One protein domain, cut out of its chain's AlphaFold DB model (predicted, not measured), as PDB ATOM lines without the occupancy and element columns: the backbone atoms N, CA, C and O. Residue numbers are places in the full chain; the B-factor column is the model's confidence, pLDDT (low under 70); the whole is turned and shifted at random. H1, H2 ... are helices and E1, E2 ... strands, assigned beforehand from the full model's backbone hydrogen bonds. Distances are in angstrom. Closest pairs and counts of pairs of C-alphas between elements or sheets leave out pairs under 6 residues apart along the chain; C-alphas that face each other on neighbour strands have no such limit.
ATOM      1  N   VAL A  38     236.157 261.998 341.698       76.25
ATOM      2  CA  VAL A  38     235.141 262.861 342.282       76.25
ATOM      3  C   VAL A  38     235.333 264.268 341.730       76.25
ATOM      4  O   VAL A  38     236.387 264.876 341.924       76.25
ATOM      5  N   SER A  39     234.302 264.806 341.079       82.31
ATOM      6  CA  SER A  39     234.265 266.210 340.675       82.31
ATOM      7  C   SER A  39     233.453 267.022 341.679       82.31
ATOM      8  O   SER A  39     232.232 266.895 341.766       82.31
ATOM      9  N   ILE A  40     234.143 267.868 342.440       87.75
ATOM     10  CA  ILE A  40     233.518 268.872 343.296       87.75
ATOM     11  C   ILE A  40     233.626 270.226 342.603       87.75
ATOM     12  O   ILE A  40     234.724 270.758 342.420       87.75
ATOM     13  N   ALA A  41     232.475 270.782 342.228       88.94
ATOM     14  CA  ALA A  41     232.392 272.138 341.710       88.94
ATOM     15  C   ALA A  41     232.667 273.135 342.844       88.94
ATOM     16  O   ALA A  41     231.895 273.233 343.797       88.94
ATOM     17  N   VAL A  42     233.769 273.875 342.725       91.12
ATOM     18  CA  VAL A  42     234.131 274.978 343.620       91.12
ATOM     19  C   VAL A  42     234.312 276.216 342.765       91.12
ATOM     20  O   VAL A  42     235.036 276.177 341.773       91.12
ATOM     21  N   ASP A  43     233.693 277.320 343.171       94.62
ATOM     22  CA  ASP A  43     234.062 278.633 342.654       94.62
ATOM     23  C   ASP A  43     235.432 279.008 343.233       94.62
ATOM     24  O   ASP A  43     235.552 279.484 344.368       94.62
ATOM     25  N   GLU A  44     236.483 278.700 342.472       94.44
ATOM     26  CA  GLU A  44     237.866 278.918 342.890       94.44
ATOM     27  C   GLU A  44     238.161 280.408 343.074       94.44
ATOM     28  O   GLU A  44     238.830 280.785 344.037       94.44
ATOM     29  N   ALA A  45     237.618 281.267 342.207       96.06
ATOM     30  CA  ALA A  45     237.843 282.705 342.267       96.06
ATOM     31  C   ALA A  45     237.236 283.303 343.542       96.06
ATOM     32  O   ALA A  45     237.951 283.948 344.314       96.06
ATOM     33  N   ALA A  46     235.960 283.020 343.818       95.62
ATOM     34  CA  ALA A  46     235.296 283.503 345.027       95.62
ATOM     35  C   ALA A  46     235.946 282.932 346.298       95.62
ATOM     36  O   ALA A  46     236.108 283.631 347.297       95.62
ATOM     37  N   THR A  47     236.365 281.668 346.258       95.00
ATOM     38  CA  THR A  47     237.055 281.003 347.371       95.00
ATOM     39  C   THR A  47     238.392 281.662 347.696       95.00
ATOM     40  O   THR A  47     238.661 281.989 348.855       95.00
ATOM     41  N   LEU A  48     239.219 281.904 346.679       96.50
ATOM     42  CA  LEU A  48     240.499 282.585 346.847       96.50
ATOM     43  C   LEU A  48     240.308 284.042 347.269       96.50
ATOM     44  O   LEU A  48     241.097 284.542 348.068       96.50
ATOM     45  N   GLN A  49     239.263 284.715 346.784       96.75
ATOM     46  CA  GLN A  49     238.934 286.078 347.194       96.75
ATOM     47  C   GLN A  49     238.548 286.151 348.676       96.75
ATOM     48  O   GLN A  49     239.071 287.019 349.376       96.75
ATOM     49  N   ARG A  50     237.712 285.223 349.170       97.25
ATOM     50  CA  ARG A  50     237.366 285.129 350.600       97.25
ATOM     51  C   ARG A  50     238.599 284.902 351.473       97.25
ATOM     52  O   ARG A  50     238.810 285.600 352.459       97.25
ATOM     53  N   PHE A  51     239.457 283.960 351.083       96.12
ATOM     54  CA  PHE A  51     240.697 283.703 351.816       96.12
ATOM     55  C   PHE A  51     241.630 284.919 351.809       96.12
ATOM     56  O   PHE A  51     242.133 285.328 352.853       96.12
ATOM     57  N   ALA A  52     241.810 285.543 350.643       96.69
ATOM     58  CA  ALA A  52     242.640 286.730 350.499       96.69
ATOM     59  C   ALA A  52     242.104 287.932 351.294       96.69
ATOM     60  O   ALA A  52     242.892 288.777 351.707       96.69
ATOM     61  N   GLY A  53     240.788 288.065 351.472       97.75
ATOM     62  CA  GLY A  53     240.218 289.099 352.335       97.75
ATOM     63  C   GLY A  53     240.512 288.837 353.810       97.75
ATOM     64  O   GLY A  53     241.004 289.739 354.479       97.75
ATOM     65  N   ALA A  54     240.336 287.598 354.278       97.25
ATOM     66  CA  ALA A  54     240.611 287.227 355.668       97.25
ATOM     67  C   ALA A  54     242.074 287.485 356.072       97.25
ATOM     68  O   ALA A  54     242.325 288.135 357.081       97.25
ATOM     69  N   ILE A  55     243.050 287.054 355.261       95.12
ATOM     70  CA  ILE A  55     244.484 287.217 355.589       95.12
ATOM     71  C   ILE A  55     244.980 288.670 355.534       95.12
ATOM     72  O   ILE A  55     246.095 288.951 355.963       95.12
ATOM     73  N   ARG A  56     244.201 289.591 354.952       96.62
ATOM     74  CA  ARG A  56     244.536 291.024 354.941       96.62
ATOM     75  C   ARG A  56     244.129 291.726 356.231       96.62
ATOM     76  O   ARG A  56     244.556 292.860 356.426       96.62
ATOM     77  N   ILE A  57     243.324 291.085 357.077       97.88
ATOM     78  CA  ILE A  57     242.937 291.613 358.383       97.88
ATOM     79  C   ILE A  57     244.071 291.275 359.368       97.88
ATOM     80  O   ILE A  57     244.329 290.094 359.601       97.88
ATOM     81  N   PRO A  58     244.797 292.270 359.911       95.38
ATOM     82  CA  PRO A  58     246.017 292.044 360.686       95.38
ATOM     83  C   PRO A  58     245.722 291.601 362.129       95.38
ATOM     84  O   PRO A  58     245.934 292.347 363.081       95.38
ATOM     85  N   THR A  59     245.252 290.366 362.308       94.00
ATOM     86  CA  THR A  59     244.968 289.758 363.622       94.00
ATOM     87  C   THR A  59     246.243 289.278 364.330       94.00
ATOM     88  O   THR A  59     246.408 288.088 364.606       94.00
ATOM     89  N   THR A  60     247.181 290.191 364.581       92.00
ATOM     90  CA  THR A  60     248.415 289.905 365.327       92.00
ATOM     91  C   THR A  60     248.112 289.857 366.822       92.00
ATOM     92  O   THR A  60     247.581 290.817 367.374       92.00
ATOM     93  N   ASP A  69     245.562 294.403 369.292       93.19
ATOM     94  CA  ASP A  69     244.473 295.157 368.661       93.19
ATOM     95  C   ASP A  69     243.237 294.266 368.461       93.19
ATOM     96  O   ASP A  69     243.021 293.634 367.420       93.19
ATOM     97  N   THR A  70     242.397 294.227 369.493       93.50
ATOM     98  CA  THR A  70     241.149 293.458 369.509       93.50
ATOM     99  C   THR A  70     240.179 293.865 368.394       93.50
ATOM    100  O   THR A  70     239.374 293.037 367.957       93.50
ATOM    101  N   ALA A  71     240.281 295.090 367.859       95.31
ATOM    102  CA  ALA A  71     239.418 295.546 366.776       95.31
ATOM    103  C   ALA A  71     239.667 294.767 365.476       95.31
ATOM    104  O   ALA A  71     238.713 294.520 364.737       95.31
ATOM    105  N   GLN A  72     240.897 294.301 365.217       97.06
ATOM    106  CA  GLN A  72     241.194 293.479 364.031       97.06
ATOM    107  C   GLN A  72     240.537 292.103 364.116       97.06
ATOM    108  O   GLN A  72     240.034 291.583 363.122       97.06
ATOM    109  N   PHE A  73     240.481 291.517 365.311       95.75
ATOM    110  CA  PHE A  73     239.797 290.243 365.528       95.75
ATOM    111  C   PHE A  73     238.287 290.397 365.330       95.75
ATOM    112  O   PHE A  73     237.670 289.598 364.628       95.75
ATOM    113  N   LEU A  74     237.697 291.475 365.854       95.88
ATOM    114  CA  LEU A  74     236.283 291.787 365.628       95.88
ATOM    115  C   LEU A  74     235.980 292.087 364.150       95.88
ATOM    116  O   LEU A  74     234.946 291.654 363.640       95.88
ATOM    117  N   ALA A  75     236.891 292.755 363.437       97.75
ATOM    118  CA  ALA A  75     236.786 292.941 361.992       97.75
ATOM    119  C   ALA A  75     236.816 291.599 361.243       97.75
ATOM    120  O   ALA A  75     236.022 291.393 360.325       97.75
ATOM    121  N   LEU A  76     237.664 290.652 361.667       97.56
ATOM    122  CA  LEU A  76     237.677 289.298 361.111       97.56
ATOM    123  C   LEU A  76     236.366 288.547 361.400       97.56
ATOM    124  O   LEU A  76     235.868 287.840 360.524       97.56
ATOM    125  N   HIS A  77     235.768 288.728 362.582       96.69
ATOM    126  CA  HIS A  77     234.463 288.137 362.905       96.69
ATOM    127  C   HIS A  77     233.370 288.651 361.964       96.69
ATOM    128  O   HIS A  77     232.646 287.846 361.377       96.69
ATOM    129  N   ALA A  78     233.285 289.972 361.780       97.25
ATOM    130  CA  ALA A  78     232.325 290.588 360.866       97.25
ATOM    131  C   ALA A  78     232.542 290.114 359.420       97.25
ATOM    132  O   ALA A  78     231.587 289.763 358.729       97.25
ATOM    133  N   TYR A  79     233.804 290.014 358.992       98.38
ATOM    134  CA  TYR A  79     234.157 289.497 357.674       98.38
ATOM    135  C   TYR A  79     233.685 288.051 357.464       98.38
ATOM    136  O   TYR A  79     233.180 287.707 356.393       98.38
ATOM    137  N   PHE A  80     233.822 287.185 358.471       97.38
ATOM    138  CA  PHE A  80     233.319 285.812 358.381       97.38
ATOM    139  C   PHE A  80     231.795 285.736 358.358       97.38
ATOM    140  O   PHE A  80     231.259 284.896 357.633       97.38
ATOM    141  N   GLU A  81     231.105 286.599 359.098       96.38
ATOM    142  CA  GLU A  81     229.641 286.669 359.089       96.38
ATOM    143  C   GLU A  81     229.108 287.066 357.706       96.38
ATOM    144  O   GLU A  81     228.195 286.426 357.185       96.38
ATOM    145  N   GLU A  82     229.757 288.034 357.056       97.50
ATOM    146  CA  GLU A  82     229.431 288.460 355.692       97.50
ATOM    147  C   GLU A  82     229.765 287.387 354.640       97.50
ATOM    148  O   GLU A  82     228.972 287.114 353.737       97.50
ATOM    149  N   THR A  83     230.945 286.767 354.731       97.38
ATOM    150  CA  THR A  83     231.451 285.874 353.672       97.38
ATOM    151  C   THR A  83     230.988 284.424 353.785       97.38
ATOM    152  O   THR A  83     231.055 283.691 352.791       97.38
ATOM    153  N   TYR A  84     230.496 284.010 354.956       96.44
ATOM    154  CA  TYR A  84     229.976 282.668 355.219       96.44
ATOM    155  C   TYR A  84     228.595 282.712 355.902       96.44
ATOM    156  O   TYR A  84     228.442 282.185 357.010       96.44
ATOM    157  N   PRO A  85     227.565 283.280 355.243       96.38
ATOM    158  CA  PRO A  85     226.244 283.461 355.846       96.38
ATOM    159  C   PRO A  85     225.594 282.130 356.240       96.38
ATOM    160  O   PRO A  85     225.091 282.008 357.345       96.38
ATOM    161  N   LEU A  86     225.709 281.085 355.409       95.12
ATOM    162  CA  LEU A  86     225.154 279.757 355.718       95.12
ATOM    163  C   LEU A  86     225.798 279.108 356.951       95.12
ATOM    164  O   LEU A  86     225.143 278.378 357.687       95.12
ATOM    165  N   VAL A  87     227.087 279.366 357.190       95.06
ATOM    166  CA  VAL A  87     227.768 278.871 358.396       95.06
ATOM    167  C   VAL A  87     227.179 279.552 359.627       95.06
ATOM    168  O   VAL A  87     226.912 278.890 360.621       95.06
ATOM    169  N   HIS A  88     226.939 280.859 359.543       95.50
ATOM    170  CA  HIS A  88     226.377 281.648 360.637       95.50
ATOM    171  C   HIS A  88     224.876 281.420 360.836       95.50
ATOM    172  O   HIS A  88     224.378 281.597 361.944       95.50
ATOM    173  N   GLU A  89     224.169 281.000 359.789       95.88
ATOM    174  CA  GLU A  89     222.760 280.618 359.845       95.88
ATOM    175  C   GLU A  89     222.571 279.244 360.495       95.88
ATOM    176  O   GLU A  89     221.678 279.061 361.321       95.88
ATOM    177  N   HIS A  90     223.404 278.266 360.130       93.62
ATOM    178  CA  HIS A  90     223.180 276.872 360.515       93.62
ATOM    179  C   HIS A  90     224.000 276.401 361.716       93.62
ATOM    180  O   HIS A  90     223.622 275.411 362.349       93.62
ATOM    181  N   LEU A  91     225.118 277.057 362.041       94.56
ATOM    182  CA  LEU A  91     225.950 276.673 363.180       94.56
ATOM    183  C   LEU A  91     225.693 277.581 364.378       94.56
ATOM    184  O   LEU A  91     225.644 278.805 364.261       94.56
ATOM    185  N   ALA A  92     225.623 276.983 365.567       93.38
ATOM    186  CA  ALA A  92     225.593 277.762 366.797       93.38
ATOM    187  C   ALA A  92     226.977 278.380 367.038       93.38
ATOM    188  O   ALA A  92     227.977 277.661 367.118       93.38
ATOM    189  N   ARG A  93     227.036 279.708 367.158       94.19
ATOM    190  CA  ARG A  93     228.272 280.466 367.390       94.19
ATOM    191  C   ARG A  93     228.389 280.877 368.855       94.19
ATOM    192  O   ARG A  93     227.473 281.481 369.407       94.19
ATOM    193  N   GLY A  94     229.538 280.606 369.461       92.56
ATOM    194  CA  GLY A  94     229.950 281.110 370.768       92.56
ATOM    195  C   GLY A  94     231.262 281.888 370.676       92.56
ATOM    196  O   GLY A  94     232.026 281.722 369.724       92.56
ATOM    197  N   ILE A  95     231.524 282.732 371.676       92.38
ATOM    198  CA  ILE A  95     232.795 283.450 371.822       92.38
ATOM    199  C   ILE A  95     233.439 283.026 373.143       92.38
ATOM    200  O   ILE A  95     232.840 283.183 374.207       92.38
ATOM    201  N   GLY A  96     234.650 282.478 373.073       86.94
ATOM    202  CA  GLY A  96     235.475 282.108 374.224       86.94
ATOM    203  C   GLY A  96     236.634 283.084 374.420       86.94
ATOM    204  O   GLY A  96     237.196 283.583 373.448       86.94
ATOM    205  N   GLY A  97     236.997 283.378 375.673       82.44
ATOM    206  CA  GLY A  97     238.153 284.236 375.984       82.44
ATOM    207  C   GLY A  97     238.097 285.634 375.347       82.44
ATOM    208  O   GLY A  97     239.134 286.203 375.040       82.44
ATOM    209  N   GLY A  98     236.897 286.152 375.068       85.06
ATOM    210  CA  GLY A  98     236.666 287.464 374.451       85.06
ATOM    211  C   GLY A  98     236.785 287.513 372.922       85.06
ATOM    212  O   GLY A  98     236.039 288.265 372.304       85.06
ATOM    213  N   LEU A  99     237.653 286.700 372.301       90.56
ATOM    214  CA  LEU A  99     237.960 286.796 370.860       90.56
ATOM    215  C   LEU A  99     237.974 285.461 370.098       90.56
ATOM    216  O   LEU A  99     238.035 285.464 368.875       90.56
ATOM    217  N   SER A 100     237.923 284.309 370.768       90.94
ATOM    218  CA  SER A 100     237.937 283.016 370.070       90.94
ATOM    219  C   SER A 100     236.540 282.630 369.601       90.94
ATOM    220  O   SER A 100     235.637 282.459 370.418       90.94
ATOM    221  N   LEU A 101     236.370 282.435 368.294       93.56
ATOM    222  CA  LEU A 101     235.128 281.919 367.725       93.56
ATOM    223  C   LEU A 101     235.031 280.404 367.902       93.56
ATOM    224  O   LEU A 101     235.916 279.657 367.486       93.56
ATOM    225  N   LEU A 102     233.911 279.955 368.461       92.81
ATOM    226  CA  LEU A 102     233.534 278.551 368.529       92.81
ATOM    227  C   LEU A 102     232.268 278.340 367.702       92.81
ATOM    228  O   LEU A 102     231.226 278.906 368.016       92.81
ATOM    229  N   TYR A 103     232.345 277.489 366.681       93.06
ATOM    230  CA  TYR A 103     231.178 277.053 365.919       93.06
ATOM    231  C   TYR A 103     230.823 275.625 366.299       93.06
ATOM    232  O   TYR A 103     231.675 274.737 366.282       93.06
ATOM    233  N   THR A 104     229.558 275.403 366.633       88.94
ATOM    234  CA  THR A 104     229.026 274.085 366.965       88.94
ATOM    235  C   THR A 104     228.070 273.640 365.874       88.94
ATOM    236  O   THR A 104     227.005 274.229 365.681       88.94
ATOM    237  N   TRP A 105     228.452 272.570 365.180       87.12
ATOM    238  CA  TRP A 105     227.560 271.827 364.305       87.12
ATOM    239  C   TRP A 105     226.947 270.677 365.092       87.12
ATOM    240  O   TRP A 105     227.617 269.699 365.423       87.12
TER     241      TRP A 105
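What this domain is: This is residues 38 to 60 and 69 to 105 of the 174 residues of an uncharacterized protein of Gemmatimonadetes bacterium (UniProt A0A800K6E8). Look first at a small hairpin of two strands, E1 and E2; next to it runs the longest helix, H2, and the short helix H3 turns the corner between the end of H2 and the start of E1. H1 runs back along another side of H2, shifted along it, and its last residue, Ala 54, comes closest to H2, while residues 38 to 45 stick out as a free tail that adds to the length. You will find 60 printed residues with three named helices and two named strands in the order H1, H2, H3, E1, E2; the sheet, in the order E1 - E2, is antiparallel, and the class is mixed, helices and strands. The whole is loose, with a radius of gyration of the C-alphas of 13.2 A and spans of 40 by 27 by 18 A.

How they stand to each other: Begin at E1, residues 92 to 96, and E2, residues 100 to 104, an antiparallel hairpin with 152 degrees between their directions. C-alphas 93 and 103 face each other at 4.7 A, and N 94 and O 102, 2.8 A, and N 100 and O 96, 2.9 A, are within hydrogen-bond range. Move out to H2, residues 70 to 83: its closest C-alpha to E2 is that of His 77, 7.9 A from that of Leu 101. H2 and E1 are apart. H3, residues 85 to 90, is near E2, with 5 pairs of C-alphas within 10 A. H2 and H3 are close but not clearly touching, about perpendicular at 84 degrees; their closest C-alphas, of Glu 81 and His 88, are 6.2 A apart. H1, residues 44 to 54, touches H2 at a shallow tilt of 20 degrees, opposite ways, and their closest C-alphas, of Ala 54 and Leu 76, are 6.5 A apart. H1 is apart from H3, E1 and E2. In H1, H2 and H3 every O i to N i+4 pair is within hydrogen-bond range.

Where its parts are: Find C-alpha 92 at (225.593, 277.762, 366.797); from there E1 runs 13.1 A to C-alpha 96, and E2 runs 13.0 A from C-alpha 100 to C-alpha 104 at (229.026, 274.085, 366.965). H2 runs 20.1 A from C-alpha 70 at (241.149, 293.458, 369.509) to C-alpha 83. H3 is 8.6 A from C-alpha 85 to C-alpha 90. H1 is 15.5 A long, from C-alpha 44 at (237.866, 278.918, 342.890) to C-alpha 54.

The domain as a whole: The two C-alphas farthest apart are those of Val 38 and Asp 69, at 42.7 A. Without residues 38 to 45, which stand free, the body spans 29 by 27 by 12 A. Residues 61 to 68 are not printed, and C-alphas 60 and 69 are 7.4 A apart across this cut, which falls in the link from H1 to H2. The links H2 to H3, H3 to E1 and E1 to E2 are tight. The mean pLDDT of the printed part is 93.7, and no printed residue is under 70.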